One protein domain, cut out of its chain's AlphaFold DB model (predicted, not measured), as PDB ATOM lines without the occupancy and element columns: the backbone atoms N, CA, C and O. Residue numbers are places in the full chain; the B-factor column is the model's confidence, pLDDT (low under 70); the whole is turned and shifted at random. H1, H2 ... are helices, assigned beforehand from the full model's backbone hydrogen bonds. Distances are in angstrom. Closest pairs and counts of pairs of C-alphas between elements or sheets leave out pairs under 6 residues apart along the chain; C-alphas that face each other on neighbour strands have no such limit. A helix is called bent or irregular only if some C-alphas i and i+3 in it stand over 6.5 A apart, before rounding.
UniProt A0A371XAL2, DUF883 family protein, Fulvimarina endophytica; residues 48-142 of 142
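AT A GLANCE: This is residues 48 to 142 of the 142 residues of the protein "DUF883 family protein" of Fulvimarina endophytica (UniProt A0A371XAL2). One very long helix, H1, curves and kinks into an open, flat hook, and a much shorter helix, H2, folds back from its far end into the hollow of the hook, where it stays apart from H1. The hook has no packed core: H2 reaches into its hollow without coming within 8 A of H1, C-alpha to C-alpha, and the two helices are joined by a tight link. The printed part has 95 residues with two named helices, H1 then H2, and no named strand; the class is all helix. It is extended, with a radius of gyration of the C-alphas of 24.9 A, and its spans are 75 by 38 by 12 A, only just flat.

HOW THE PARTS SIT: Start at Gly 48 and go along H1, residues 48 to 118, until you reach a kink of 61 degrees near residue 97. H1 is neither bent nor irregular, but only just: look at C-alphas 96 and 99, which are 6.3 A apart. Past Arg 118, a tight link of 4 residues leads to H2, residues 123 to 140. H1 and H2 are apart, with no C-alpha of the one within 8 A of the other. In the backbone, 62 of 67 O i to N i+4 pairs are within hydrogen-bond range in H1, and 13 of 14 in H2.

IN THESE COORDINATES: Find C-alpha 48 at (171.988, 163.404, 166.284); from there H1 runs to C-alpha 118 at (224.249, 187.887, 122.259), 72.6 A away. H2 ends at C-alpha 140, at (208.597, 173.237, 145.477), 26.6 A from C-alpha 123.

THE WHOLE: The two C-alphas farthest apart are those of Gly 48 and Glu 113, at 75.6 A. The printed part has no cut, and residues 48 to 142 stand free. The mean pLDDT of the printed part is 76.3; look for values under 70 at residues 48 to 50, 99, 107, 110 to 125 and 142.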
ATOM      1  N   GLY A  48     171.079 164.553 166.182       59.38
ATOM      2  CA  GLY A  48     171.988 163.404 166.284       59.38
ATOM      3  C   GLY A  48     173.108 163.479 165.245       59.38
ATOM      4  O   GLY A  48     174.275 163.387 165.609       59.38
ATOM      5  N   ASP A  49     172.762 163.813 163.995       63.53
ATOM      6  CA  ASP A  49     173.712 164.029 162.896       63.53
ATOM      7  C   ASP A  49     174.807 165.035 163.284       63.53
ATOM      8  O   ASP A  49     175.949 164.905 162.860       63.53
ATOM      9  N   ARG A  50     174.483 166.058 164.090       64.75
ATOM     10  CA  ARG A  50     175.453 167.080 164.495       64.75
ATOM     11  C   ARG A  50     176.464 166.550 165.512       64.75
ATOM     12  O   ARG A  50     177.653 166.795 165.341       64.75
ATOM     13  N   GLU A  51     176.009 165.852 166.546       70.00
ATOM     14  CA  GLU A  51     176.899 165.247 167.549       70.00
ATOM     15  C   GLU A  51     177.749 164.132 166.913       70.00
ATOM     16  O   GLU A  51     178.948 164.030 167.175       70.00
ATOM     17  N   GLU A  52     177.171 163.368 165.981       70.81
ATOM     18  CA  GLU A  52     177.880 162.343 165.212       70.81
ATOM     19  C   GLU A  52     178.883 162.945 164.207       70.81
ATOM     20  O   GLU A  52     179.970 162.400 164.026       70.81
ATOM     21  N   LEU A  53     178.579 164.091 163.582       73.88
ATOM     22  CA  LEU A  53     179.532 164.847 162.755       73.88
ATOM     23  C   LEU A  53     180.677 165.430 163.591       73.88
ATOM     24  O   LEU A  53     181.829 165.356 163.171       73.88
ATOM     25  N   GLU A  54     180.394 165.989 164.770       74.31
ATOM     26  CA  GLU A  54     181.423 166.520 165.674       74.31
ATOM     27  C   GLU A  54     182.364 165.393 166.159       74.31
ATOM     28  O   GLU A  54     183.587 165.558 166.119       74.31
ATOM     29  N   ALA A  55     181.829 164.205 166.475       78.00
ATOM     30  CA  ALA A  55     182.618 163.008 166.790       78.00
ATOM     31  C   ALA A  55     183.437 162.482 165.591       78.00
ATOM     32  O   ALA A  55     184.613 162.141 165.740       78.00
ATOM     33  N   GLN A  56     182.860 162.454 164.384       73.75
ATOM     34  CA  GLN A  56     183.572 162.056 163.161       73.75
ATOM     35  C   GLN A  56     184.694 163.035 162.791       73.75
ATOM     36  O   GLN A  56     185.762 162.600 162.368       73.75
ATOM     37  N   ILE A  57     184.497 164.343 162.987       80.38
ATOM     38  CA  ILE A  57     185.533 165.363 162.767       80.38
ATOM     39  C   ILE A  57     186.668 165.220 163.788       80.38
ATOM     40  O   ILE A  57     187.833 165.378 163.416       80.38
ATOM     41  N   ALA A  58     186.359 164.907 165.051       82.00
ATOM     42  CA  ALA A  58     187.375 164.617 166.062       82.00
ATOM     43  C   ALA A  58     188.220 163.396 165.661       82.00
ATOM     44  O   ALA A  58     189.444 163.499 165.597       82.00
ATOM     45  N   LYS A  59     187.569 162.292 165.271       83.19
ATOM     46  CA  LYS A  59     188.253 161.085 164.793       83.19
ATOM     47  C   LYS A  59     189.091 161.341 163.536       83.19
ATOM     48  O   LYS A  59     190.251 160.953 163.494       83.19
ATOM     49  N   LEU A  60     188.553 162.049 162.541       85.50
ATOM     50  CA  LEU A  60     189.279 162.369 161.309       85.50
ATOM     51  C   LEU A  60     190.508 163.253 161.577       85.50
ATOM     52  O   LEU A  60     191.531 163.092 160.919       85.50
ATOM     53  N   ARG A  61     190.441 164.171 162.552       85.62
ATOM     54  CA  ARG A  61     191.609 164.948 163.005       85.62
ATOM     55  C   ARG A  61     192.665 164.061 163.658       85.62
ATOM     56  O   ARG A  61     193.847 164.278 163.403       85.62
ATOM     57  N   GLU A  62     192.252 163.088 164.464       88.00
ATOM     58  CA  GLU A  62     193.161 162.127 165.089       88.00
ATOM     59  C   GLU A  62     193.827 161.224 164.037       88.00
ATOM     60  O   GLU A  62     195.057 161.195 163.967       88.00
ATOM     61  N   ASP A  63     193.050 160.626 163.126       87.25
ATOM     62  CA  ASP A  63     193.546 159.833 161.992       87.25
ATOM     63  C   ASP A  63     194.540 160.642 161.124       87.25
ATOM     64  O   ASP A  63     195.632 160.167 160.804       87.25
ATOM     65  N   VAL A  64     194.215 161.902 160.794       86.75
ATOM     66  CA  VAL A  64     195.110 162.804 160.043       86.75
ATOM     67  C   VAL A  64     196.378 163.135 160.833       86.75
ATOM     68  O   VAL A  64     197.454 163.189 160.235       86.75
ATOM     69  N   SER A  65     196.291 163.328 162.153       90.25
ATOM     70  CA  SER A  65     197.471 163.571 162.990       90.25
ATOM     71  C   SER A  65     198.404 162.357 163.022       90.25
ATOM     72  O   SER A  65     199.589 162.512 162.738       90.25
ATOM     73  N   GLY A  66     197.876 161.142 163.208       90.62
ATOM     74  CA  GLY A  66     198.656 159.901 163.163       90.62
ATOM     75  C   GLY A  66     199.317 159.650 161.802       90.62
ATOM     76  O   GLY A  66     200.492 159.279 161.738       90.62
ATOM     77  N   VAL A  67     198.610 159.921 160.697       91.12
ATOM     78  CA  VAL A  67     199.184 159.848 159.340       91.12
ATOM     79  C   VAL A  67     200.274 160.904 159.138       91.12
ATOM     80  O   VAL A  67     201.334 160.579 158.603       91.12
ATOM     81  N   ALA A  68     200.063 162.145 159.586       91.06
ATOM     82  CA  ALA A  68     201.053 163.215 159.480       91.06
ATOM     83  C   ALA A  68     202.307 162.940 160.326       91.06
ATOM     84  O   ALA A  68     203.419 163.224 159.885       91.06
ATOM     85  N   GLU A  69     202.152 162.354 161.513       91.44
ATOM     86  CA  GLU A  69     203.248 162.006 162.420       91.44
ATOM     87  C   GLU A  69     204.060 160.813 161.889       91.44
ATOM     88  O   GLU A  69     205.291 160.867 161.850       91.44
ATOM     89  N   SER A  70     203.383 159.792 161.352       90.44
ATOM     90  CA  SER A  70     204.005 158.679 160.620       90.44
ATOM     91  C   SER A  70     204.757 159.162 159.373       90.44
ATOM     92  O   SER A  70     205.929 158.828 159.171       90.44
ATOM     93  N   LEU A  71     204.136 160.031 158.565       89.81
ATOM     94  CA  LEU A  71     204.774 160.652 157.403       89.81
ATOM     95  C   LEU A  71     205.979 161.505 157.811       89.81
ATOM     96  O   LEU A  71     207.011 161.444 157.148       89.81
ATOM     97  N   ARG A  72     205.887 162.255 158.914       88.06
ATOM     98  CA  ARG A  72     206.995 163.045 159.462       88.06
ATOM     99  C   ARG A  72     208.142 162.154 159.925       88.06
ATOM    100  O   ARG A  72     209.282 162.459 159.593       88.06
ATOM    101  N   ALA A  73     207.867 161.045 160.609       89.75
ATOM    102  CA  ALA A  73     208.886 160.076 161.009       89.75
ATOM    103  C   ALA A  73     209.587 159.456 159.785       89.75
ATOM    104  O   ALA A  73     210.818 159.467 159.702       89.75
ATOM    105  N   MET A  74     208.820 159.005 158.784       87.06
ATOM    106  CA  MET A  74     209.364 158.501 157.517       87.06
ATOM    107  C   MET A  74     210.187 159.565 156.776       87.06
ATOM    108  O   MET A  74     211.289 159.272 156.313       87.06
ATOM    109  N   ALA A  75     209.700 160.806 156.704       81.50
ATOM    110  CA  ALA A  75     210.392 161.918 156.060       81.50
ATOM    111  C   ALA A  75     211.672 162.325 156.806       81.50
ATOM    112  O   ALA A  75     212.678 162.612 156.162       81.50
ATOM    113  N   THR A  76     211.680 162.320 158.143       84.88
ATOM    114  CA  THR A  76     212.879 162.591 158.951       84.88
ATOM    115  C   THR A  76     213.934 161.506 158.751       84.88
ATOM    116  O   THR A  76     215.084 161.845 158.475       84.88
ATOM    117  N   ASN A  77     213.553 160.226 158.786       82.62
ATOM    118  CA  ASN A  77     214.470 159.119 158.501       82.62
ATOM    119  C   ASN A  77     215.038 159.231 157.078       82.62
ATOM    120  O   ASN A  77     216.252 159.307 156.897       82.62
ATOM    121  N   ARG A  78     214.167 159.393 156.072       77.50
ATOM    122  CA  ARG A  78     214.569 159.544 154.666       77.50
ATOM    123  C   ARG A  78     215.452 160.774 154.427       77.50
ATOM    124  O   ARG A  78     216.364 160.704 153.612       77.50
ATOM    125  N   SER A  79     215.198 161.880 155.127       75.06
ATOM    126  CA  SER A  79     215.997 163.112 155.075       75.06
ATOM    127  C   SER A  79     217.387 162.918 155.679       75.06
ATOM    128  O   SER A  79     218.370 163.379 155.100       75.06
ATOM    129  N   ASN A  80     217.493 162.196 156.796       77.50
ATOM    130  CA  ASN A  80     218.775 161.881 157.425       77.50
ATOM    131  C   ASN A  80     219.606 160.919 156.558       77.50
ATOM    132  O   ASN A  80     220.778 161.198 156.313       77.50
ATOM    133  N   ASP A  81     218.991 159.866 156.007       75.88
ATOM    134  CA  ASP A  81     219.644 158.933 155.076       75.88
ATOM    135  C   ASP A  81     220.111 159.642 153.796       75.88
ATOM    136  O   ASP A  81     221.255 159.485 153.358       75.88
ATOM    137  N   ALA A  82     219.234 160.464 153.205       73.06
ATOM    138  CA  ALA A  82     219.539 161.235 152.007       73.06
ATOM    139  C   ALA A  82     220.635 162.273 152.265       73.06
ATOM    140  O   ALA A  82     221.514 162.422 151.426       73.06
ATOM    141  N   ARG A  83     220.642 162.952 153.422       75.81
ATOM    142  CA  ARG A  83     221.738 163.848 153.825       75.81
ATOM    143  C   ARG A  83     223.044 163.088 154.029       75.81
ATOM    144  O   ARG A  83     224.067 163.558 153.552       75.81
ATOM    145  N   GLY A  84     223.018 161.915 154.662       79.94
ATOM    146  CA  GLY A  84     224.202 161.071 154.837       79.94
ATOM    147  C   GLY A  84     224.840 160.678 153.501       79.94
ATOM    148  O   GLY A  84     226.026 160.935 153.284       79.94
ATOM    149  N   GLN A  85     224.046 160.133 152.572       77.50
ATOM    150  CA  GLN A  85     224.532 159.797 151.227       77.50
ATOM    151  C   GLN A  85     224.931 161.041 150.425       77.50
ATOM    152  O   GLN A  85     226.002 161.051 149.822       77.50
ATOM    153  N   ALA A  86     224.125 162.105 150.446       74.62
ATOM    154  CA  ALA A  86     224.418 163.332 149.713       74.62
ATOM    155  C   ALA A  86     225.687 164.020 150.226       74.62
ATOM    156  O   ALA A  86     226.452 164.507 149.409       74.62
ATOM    157  N   SER A  87     225.969 164.031 151.532       77.44
ATOM    158  CA  SER A  87     227.229 164.561 152.072       77.44
ATOM    159  C   SER A  87     228.432 163.690 151.703       77.44
ATOM    160  O   SER A  87     229.483 164.237 151.371       77.44
ATOM    161  N   ALA A  88     228.294 162.359 151.705       80.69
ATOM    162  CA  ALA A  88     229.357 161.460 151.249       80.69
ATOM    163  C   ALA A  88     229.687 161.689 149.761       80.69
ATOM    164  O   ALA A  88     230.841 161.935 149.413       80.69
ATOM    165  N   MET A  89     228.661 161.708 148.905       76.38
ATOM    166  CA  MET A  89     228.797 161.987 147.474       76.38
ATOM    167  C   MET A  89     229.306 163.411 147.217       76.38
ATOM    168  O   MET A  89     230.241 163.598 146.447       76.38
ATOM    169  N   ALA A  90     228.747 164.428 147.880       78.94
ATOM    170  CA  ALA A  90     229.142 165.825 147.697       78.94
ATOM    171  C   ALA A  90     230.601 166.078 148.084       78.94
ATOM    172  O   ALA A  90     231.254 166.877 147.424       78.94
ATOM    173  N   ASN A  91     231.142 165.392 149.094       80.38
ATOM    174  CA  ASN A  91     232.566 165.492 149.421       80.38
ATOM    175  C   ASN A  91     233.455 164.892 148.315       80.38
ATOM    176  O   ASN A  91     234.469 165.494 147.960       80.38
ATOM    177  N   GLU A  92     233.057 163.765 147.714       76.12
ATOM    178  CA  GLU A  92     233.777 163.179 146.573       76.12
ATOM    179  C   GLU A  92     233.692 164.071 145.318       76.12
ATOM    180  O   GLU A  92     234.702 164.329 144.656       76.12
ATOM    181  N   TYR A  93     232.502 164.599 145.016       74.88
ATOM    182  CA  TYR A  93     232.299 165.529 143.907       74.88
ATOM    183  C   TYR A  93     232.960 166.887 144.142       74.88
ATOM    184  O   TYR A  93     233.409 167.489 143.176       74.88
ATOM    185  N   LYS A  94     233.098 167.360 145.386       78.06
ATOM    186  CA  LYS A  94     233.818 168.601 145.711       78.06
ATOM    187  C   LYS A  94     235.308 168.481 145.390       78.06
ATOM    188  O   LYS A  94     235.834 169.331 144.681       78.06
ATOM    189  N   ALA A  95     235.953 167.389 145.809       77.25
ATOM    190  CA  ALA A  95     237.370 167.141 145.526       77.25
ATOM    191  C   ALA A  95     237.674 167.009 144.016       77.25
ATOM    192  O   ALA A  95     238.737 167.415 143.550       77.25
ATOM    193  N   LYS A  96     236.734 166.469 143.229       76.06
ATOM    194  CA  LYS A  96     236.822 166.433 141.755       76.06
ATOM    195  C   LYS A  96     236.415 167.770 141.113       76.06
ATOM    196  O   LYS A  96     236.935 168.144 140.065       76.06
ATOM    197  N   GLY A  97     235.503 168.491 141.760       78.00
ATOM    198  CA  GLY A  97     234.883 169.726 141.299       78.00
ATOM    199  C   GLY A  97     235.790 170.946 141.368       78.00
ATOM    200  O   GLY A  97     235.619 171.832 140.549       78.00
ATOM    201  N   GLU A  98     236.799 170.993 142.240       76.19
ATOM    202  CA  GLU A  98     237.760 172.114 142.295       76.19
ATOM    203  C   GLU A  98     238.469 172.364 140.946       76.19
ATOM    204  O   GLU A  98     238.679 173.512 140.559       76.19
ATOM    205  N   ARG A  99     238.747 171.302 140.172       69.69
ATOM    206  CA  ARG A  99     239.273 171.393 138.794       69.69
ATOM    207  C   ARG A  99     238.226 171.882 137.787       69.69
ATOM    208  O   ARG A  99     238.560 172.571 136.830       69.69
ATOM    209  N   TYR A 100     236.972 171.487 137.993       73.44
ATOM    210  CA  TYR A 100     235.851 171.792 137.104       73.44
ATOM    211  C   TYR A 100     235.308 173.207 137.341       73.44
ATOM    212  O   TYR A 100     234.842 173.843 136.408       73.44
ATOM    213  N   LEU A 101     235.413 173.726 138.569       76.69
ATOM    214  CA  LEU A 101     235.066 175.098 138.937       76.69
ATOM    215  C   LEU A 101     236.001 176.117 138.285       76.69
ATOM    216  O   LEU A 101     235.529 177.170 137.888       76.69
ATOM    217  N   GLN A 102     237.288 175.795 138.123       75.62
ATOM    218  CA  GLN A 102     238.229 176.646 137.384       75.62
ATOM    219  C   GLN A 102     237.831 176.738 135.902       75.62
ATOM    220  O   GLN A 102     237.642 177.834 135.393       75.62
ATOM    221  N   GLN A 103     237.574 175.598 135.251       72.88
ATOM    222  CA  GLN A 103     237.084 175.567 133.863       72.88
ATOM    223  C   GLN A 103     235.689 176.194 133.710       72.88
ATOM    224  O   GLN A 103     235.383 176.761 132.669       72.88
ATOM    225  N   ALA A 104     234.835 176.101 134.732       73.94
ATOM    226  CA  ALA A 104     233.514 176.720 134.733       73.94
ATOM    227  C   ALA A 104     233.556 178.228 135.011       73.94
ATOM    228  O   ALA A 104     232.652 178.913 134.561       73.94
ATOM    229  N   GLN A 105     234.566 178.739 135.726       76.00
ATOM    230  CA  GLN A 105     234.830 180.177 135.843       76.00
ATOM    231  C   GLN A 105     235.347 180.723 134.516       76.00
ATOM    232  O   GLN A 105     234.746 181.638 133.981       76.00
ATOM    233  N   GLU A 106     236.354 180.080 133.925       74.50
ATOM    234  CA  GLU A 106     236.911 180.460 132.620       74.50
ATOM    235  C   GLU A 106     235.822 180.441 131.524       74.50
ATOM    236  O   GLU A 106     235.636 181.414 130.802       74.50
ATOM    237  N   ALA A 107     234.982 179.397 131.493       69.19
ATOM    238  CA  ALA A 107     233.824 179.331 130.599       69.19
ATOM    239  C   ALA A 107     232.669 180.282 130.978       69.19
ATOM    240  O   ALA A 107     231.836 180.566 130.120       69.19
ATOM    241  N   ALA A 108     232.564 180.736 132.234       70.06
ATOM    242  CA  ALA A 108     231.560 181.713 132.663       70.06
ATOM    243  C   ALA A 108     231.981 183.140 132.311       70.06
ATOM    244  O   ALA A 108     231.135 183.888 131.836       70.06
ATOM    245  N   ASP A 109     233.262 183.475 132.460       70.81
ATOM    246  CA  ASP A 109     233.848 184.747 132.035       70.81
ATOM    247  C   ASP A 109     233.764 184.865 130.495       70.81
ATOM    248  O   ASP A 109     233.214 185.841 129.980       70.81
ATOM    249  N   ASP A 110     234.151 183.811 129.757       66.88
ATOM    250  CA  ASP A 110     233.959 183.703 128.297       66.88
ATOM    251  C   ASP A 110     232.475 183.814 127.888       66.88
ATOM    252  O   ASP A 110     232.146 184.354 126.824       66.88
ATOM    253  N   LEU A 111     231.557 183.259 128.692       62.94
ATOM    254  CA  LEU A 111     230.117 183.377 128.460       62.94
ATOM    255  C   LEU A 111     229.618 184.791 128.748       62.94
ATOM    256  O   LEU A 111     228.808 185.275 127.969       62.94
ATOM    257  N   GLU A 112     230.065 185.442 129.822       64.25
ATOM    258  CA  GLU A 112     229.634 186.782 130.227       64.25
ATOM    259  C   GLU A 112     230.061 187.826 129.191       64.25
ATOM    260  O   GLU A 112     229.211 188.583 128.713       64.25
ATOM    261  N   GLU A 113     231.316 187.775 128.731       59.69
ATOM    262  CA  GLU A 113     231.830 188.667 127.685       59.69
ATOM    263  C   GLU A 113     231.009 188.532 126.384       59.69
ATOM    264  O   GLU A 113     230.604 189.534 125.790       59.69
ATOM    265  N   GLN A 114     230.617 187.304 126.015       53.09
ATOM    266  CA  GLN A 114     229.750 187.032 124.858       53.09
ATOM    267  C   GLN A 114     228.241 187.249 125.121       53.09
ATOM    268  O   GLN A 114     227.476 187.405 124.166       53.09
ATOM    269  N   LEU A 115     227.776 187.264 126.375       53.91
ATOM    270  CA  LEU A 115     226.371 187.503 126.731       53.91
ATOM    271  C   LEU A 115     225.993 188.974 126.534       53.91
ATOM    272  O   LEU A 115     224.854 189.241 126.147       53.91
ATOM    273  N   SER A 116     226.941 189.899 126.728       54.59
ATOM    274  CA  SER A 116     226.793 191.336 126.437       54.59
ATOM    275  C   SER A 116     226.280 191.590 125.015       54.59
ATOM    276  O   SER A 116     225.370 192.396 124.812       54.59
ATOM    277  N   ASP A 117     226.830 190.856 124.043       56.59
ATOM    278  CA  ASP A 117     226.519 191.013 122.619       56.59
ATOM    279  C   ASP A 117     225.352 190.113 122.160       56.59
ATOM    280  O   ASP A 117     224.561 190.495 121.290       56.59
ATOM    281  N   ARG A 118     225.176 188.925 122.762       51.50
ATOM    282  CA  ARG A 118     224.249 187.887 122.259       51.50
ATOM    283  C   ARG A 118     222.792 187.965 122.708       51.50
ATOM    284  O   ARG A 118     221.993 187.148 122.245       51.50
ATOM    285  N   VAL A 119     222.377 188.958 123.501       54.59
ATOM    286  CA  VAL A 119     220.943 189.149 123.841       54.59
ATOM    287  C   VAL A 119     220.058 189.280 122.583       54.59
ATOM    288  O   VAL A 119     218.870 188.959 122.627       54.59
ATOM    289  N   ARG A 120     220.625 189.696 121.438       61.12
ATOM    290  CA  ARG A 120     219.924 189.741 120.141       61.12
ATOM    291  C   ARG A 120     219.933 188.443 119.331       61.12
ATOM    292  O   ARG A 120     219.088 188.319 118.450       61.12
ATOM    293  N   GLU A 121     220.854 187.512 119.577       60.47
ATOM    294  CA  GLU A 121     221.114 186.403 118.644       60.47
ATOM    295  C   GLU A 121     220.432 185.083 119.036       60.47
ATOM    296  O   GLU A 121     220.032 184.328 118.152       60.47
ATOM    297  N   GLU A 122     220.223 184.800 120.331       58.34
ATOM    298  CA  GLU A 122     219.671 183.505 120.779       58.34
ATOM    299  C   GLU A 122     218.585 183.613 121.877       58.34
ATOM    300  O   GLU A 122     218.759 183.096 122.988       58.34
ATOM    301  N   PRO A 123     217.404 184.199 121.587       65.81
ATOM    302  CA  PRO A 123     216.334 184.388 122.580       65.81
ATOM    303  C   PRO A 123     215.825 183.085 123.228       65.81
ATOM    304  O   PRO A 123     215.296 183.108 124.338       65.81
ATOM    305  N   ILE A 124     215.995 181.934 122.567       69.50
ATOM    306  CA  ILE A 124     215.517 180.631 123.056       69.50
ATOM    307  C   ILE A 124     216.308 180.156 124.289       69.50
ATOM    308  O   ILE A 124     215.716 179.565 125.193       69.50
ATOM    309  N   LYS A 125     217.621 180.422 124.372       67.31
ATOM    310  CA  LYS A 125     218.472 179.886 125.454       67.31
ATOM    311  C   LYS A 125     218.153 180.523 126.809       67.31
ATOM    312  O   LYS A 125     217.962 179.804 127.787       67.31
ATOM    313  N   SER A 126     217.998 181.847 126.851       74.75
ATOM    314  CA  SER A 126     217.631 182.580 128.072       74.75
ATOM    315  C   SER A 126     216.261 182.161 128.612       74.75
ATOM    316  O   SER A 126     216.097 181.984 129.819       74.75
ATOM    317  N   VAL A 127     215.289 181.926 127.720       79.06
ATOM    318  CA  VAL A 127     213.960 181.410 128.090       79.06
ATOM    319  C   VAL A 127     214.056 180.004 128.685       79.06
ATOM    320  O   VAL A 127     213.376 179.722 129.667       79.06
ATOM    321  N   LEU A 128     214.918 179.135 128.150       82.19
ATOM    322  CA  LEU A 128     215.104 177.767 128.649       82.19
ATOM    323  C   LEU A 128     215.715 177.747 130.065       82.19
ATOM    324  O   LEU A 128     215.239 177.014 130.931       82.19
ATOM    325  N   ILE A 129     216.708 178.606 130.330       83.69
ATOM    326  CA  ILE A 129     217.311 178.770 131.667       83.69
ATOM    327  C   ILE A 129     216.278 179.320 132.665       83.69
ATOM    328  O   ILE A 129     216.101 178.759 133.748       83.69
ATOM    329  N   ALA A 130     215.543 180.372 132.290       83.38
ATOM    330  CA  ALA A 130     214.484 180.937 133.126       83.38
ATOM    331  C   ALA A 130     213.358 179.923 133.405       83.38
ATOM    332  O   ALA A 130     212.885 179.819 134.538       83.38
ATOM    333  N   ALA A 131     212.966 179.127 132.405       86.44
ATOM    334  CA  ALA A 131     211.969 178.070 132.549       86.44
ATOM    335  C   ALA A 131     212.433 176.954 133.497       86.44
ATOM    336  O   ALA A 131     211.620 176.458 134.273       86.44
ATOM    337  N   ALA A 132     213.721 176.594 133.499       87.06
ATOM    338  CA  ALA A 132     214.265 175.633 134.459       87.06
ATOM    339  C   ALA A 132     214.140 176.146 135.907       87.06
ATOM    340  O   ALA A 132     213.614 175.439 136.767       87.06
ATOM    341  N   ILE A 133     214.538 177.397 136.171       91.81
ATOM    342  CA  ILE A 133     214.419 178.019 137.504       91.81
ATOM    343  C   ILE A 133     212.943 178.130 137.926       91.81
ATOM    344  O   ILE A 133     212.589 177.764 139.049       91.81
ATOM    345  N   GLY A 134     212.067 178.570 137.016       84.81
ATOM    346  CA  GLY A 134     210.624 178.651 137.251       84.81
ATOM    347  C   GLY A 134     209.980 177.289 137.529       84.81
ATOM    348  O   GLY A 134     209.137 177.183 138.419       84.81
ATOM    349  N   TYR A 135     210.416 176.232 136.838       88.69
ATOM    350  CA  TYR A 135     209.958 174.861 137.068       88.69
ATOM    351  C   TYR A 135     210.379 174.332 138.446       88.69
ATOM    352  O   TYR A 135     209.553 173.736 139.137       88.69
ATOM    353  N   LEU A 136     211.617 174.592 138.891       86.06
ATOM    354  CA  LEU A 136     212.046 174.249 140.255       86.06
ATOM    355  C   LEU A 136     211.180 174.960 141.305       86.06
ATOM    356  O   LEU A 136     210.739 174.323 142.259       86.06
ATOM    357  N   TYR A 137     210.893 176.251 141.113       90.12
ATOM    358  CA  TYR A 137     210.028 177.013 142.018       90.12
ATOM    359  C   TYR A 137     208.604 176.444 142.063       90.12
ATOM    360  O   TYR A 137     208.084 176.164 143.142       90.12
ATOM    361  N   ALA A 138     208.003 176.206 140.894       90.25
ATOM    362  CA  ALA A 138     206.675 175.609 140.780       90.25
ATOM    363  C   ALA A 138     206.610 174.221 141.436       90.25
ATOM    364  O   ALA A 138     205.631 173.911 142.099       90.25
ATOM    365  N   ARG A 139     207.668 173.406 141.312       90.00
ATOM    366  CA  ARG A 139     207.751 172.054 141.888       90.00
ATOM    367  C   ARG A 139     207.963 172.022 143.409       90.00
ATOM    368  O   ARG A 139     207.751 170.975 144.014       90.00
ATOM    369  N   ILE A 140     208.411 173.119 144.018       86.56
ATOM    370  CA  ILE A 140     208.597 173.237 145.477       86.56
ATOM    371  C   ILE A 140     207.359 173.854 146.151       86.56
ATOM    372  O   ILE A 140     207.091 173.559 147.313       86.56
ATOM    373  N   PHE A 141     206.602 174.686 145.430       76.75
ATOM    374  CA  PHE A 141     205.415 175.393 145.931       76.75
ATOM    375  C   PHE A 141     204.064 174.784 145.491       76.75
ATOM    376  O   PHE A 141     203.027 175.425 145.679       76.75
ATOM    377  N   HIS A 142     204.068 173.569 144.926       53.31
ATOM    378  CA  HIS A 142     202.887 172.821 144.472       53.31
ATOM    379  C   HIS A 142     203.002 171.326 144.814       53.31
ATOM    380  O   HIS A 142     202.053 170.811 145.441       53.31
TER     381      HIS A 142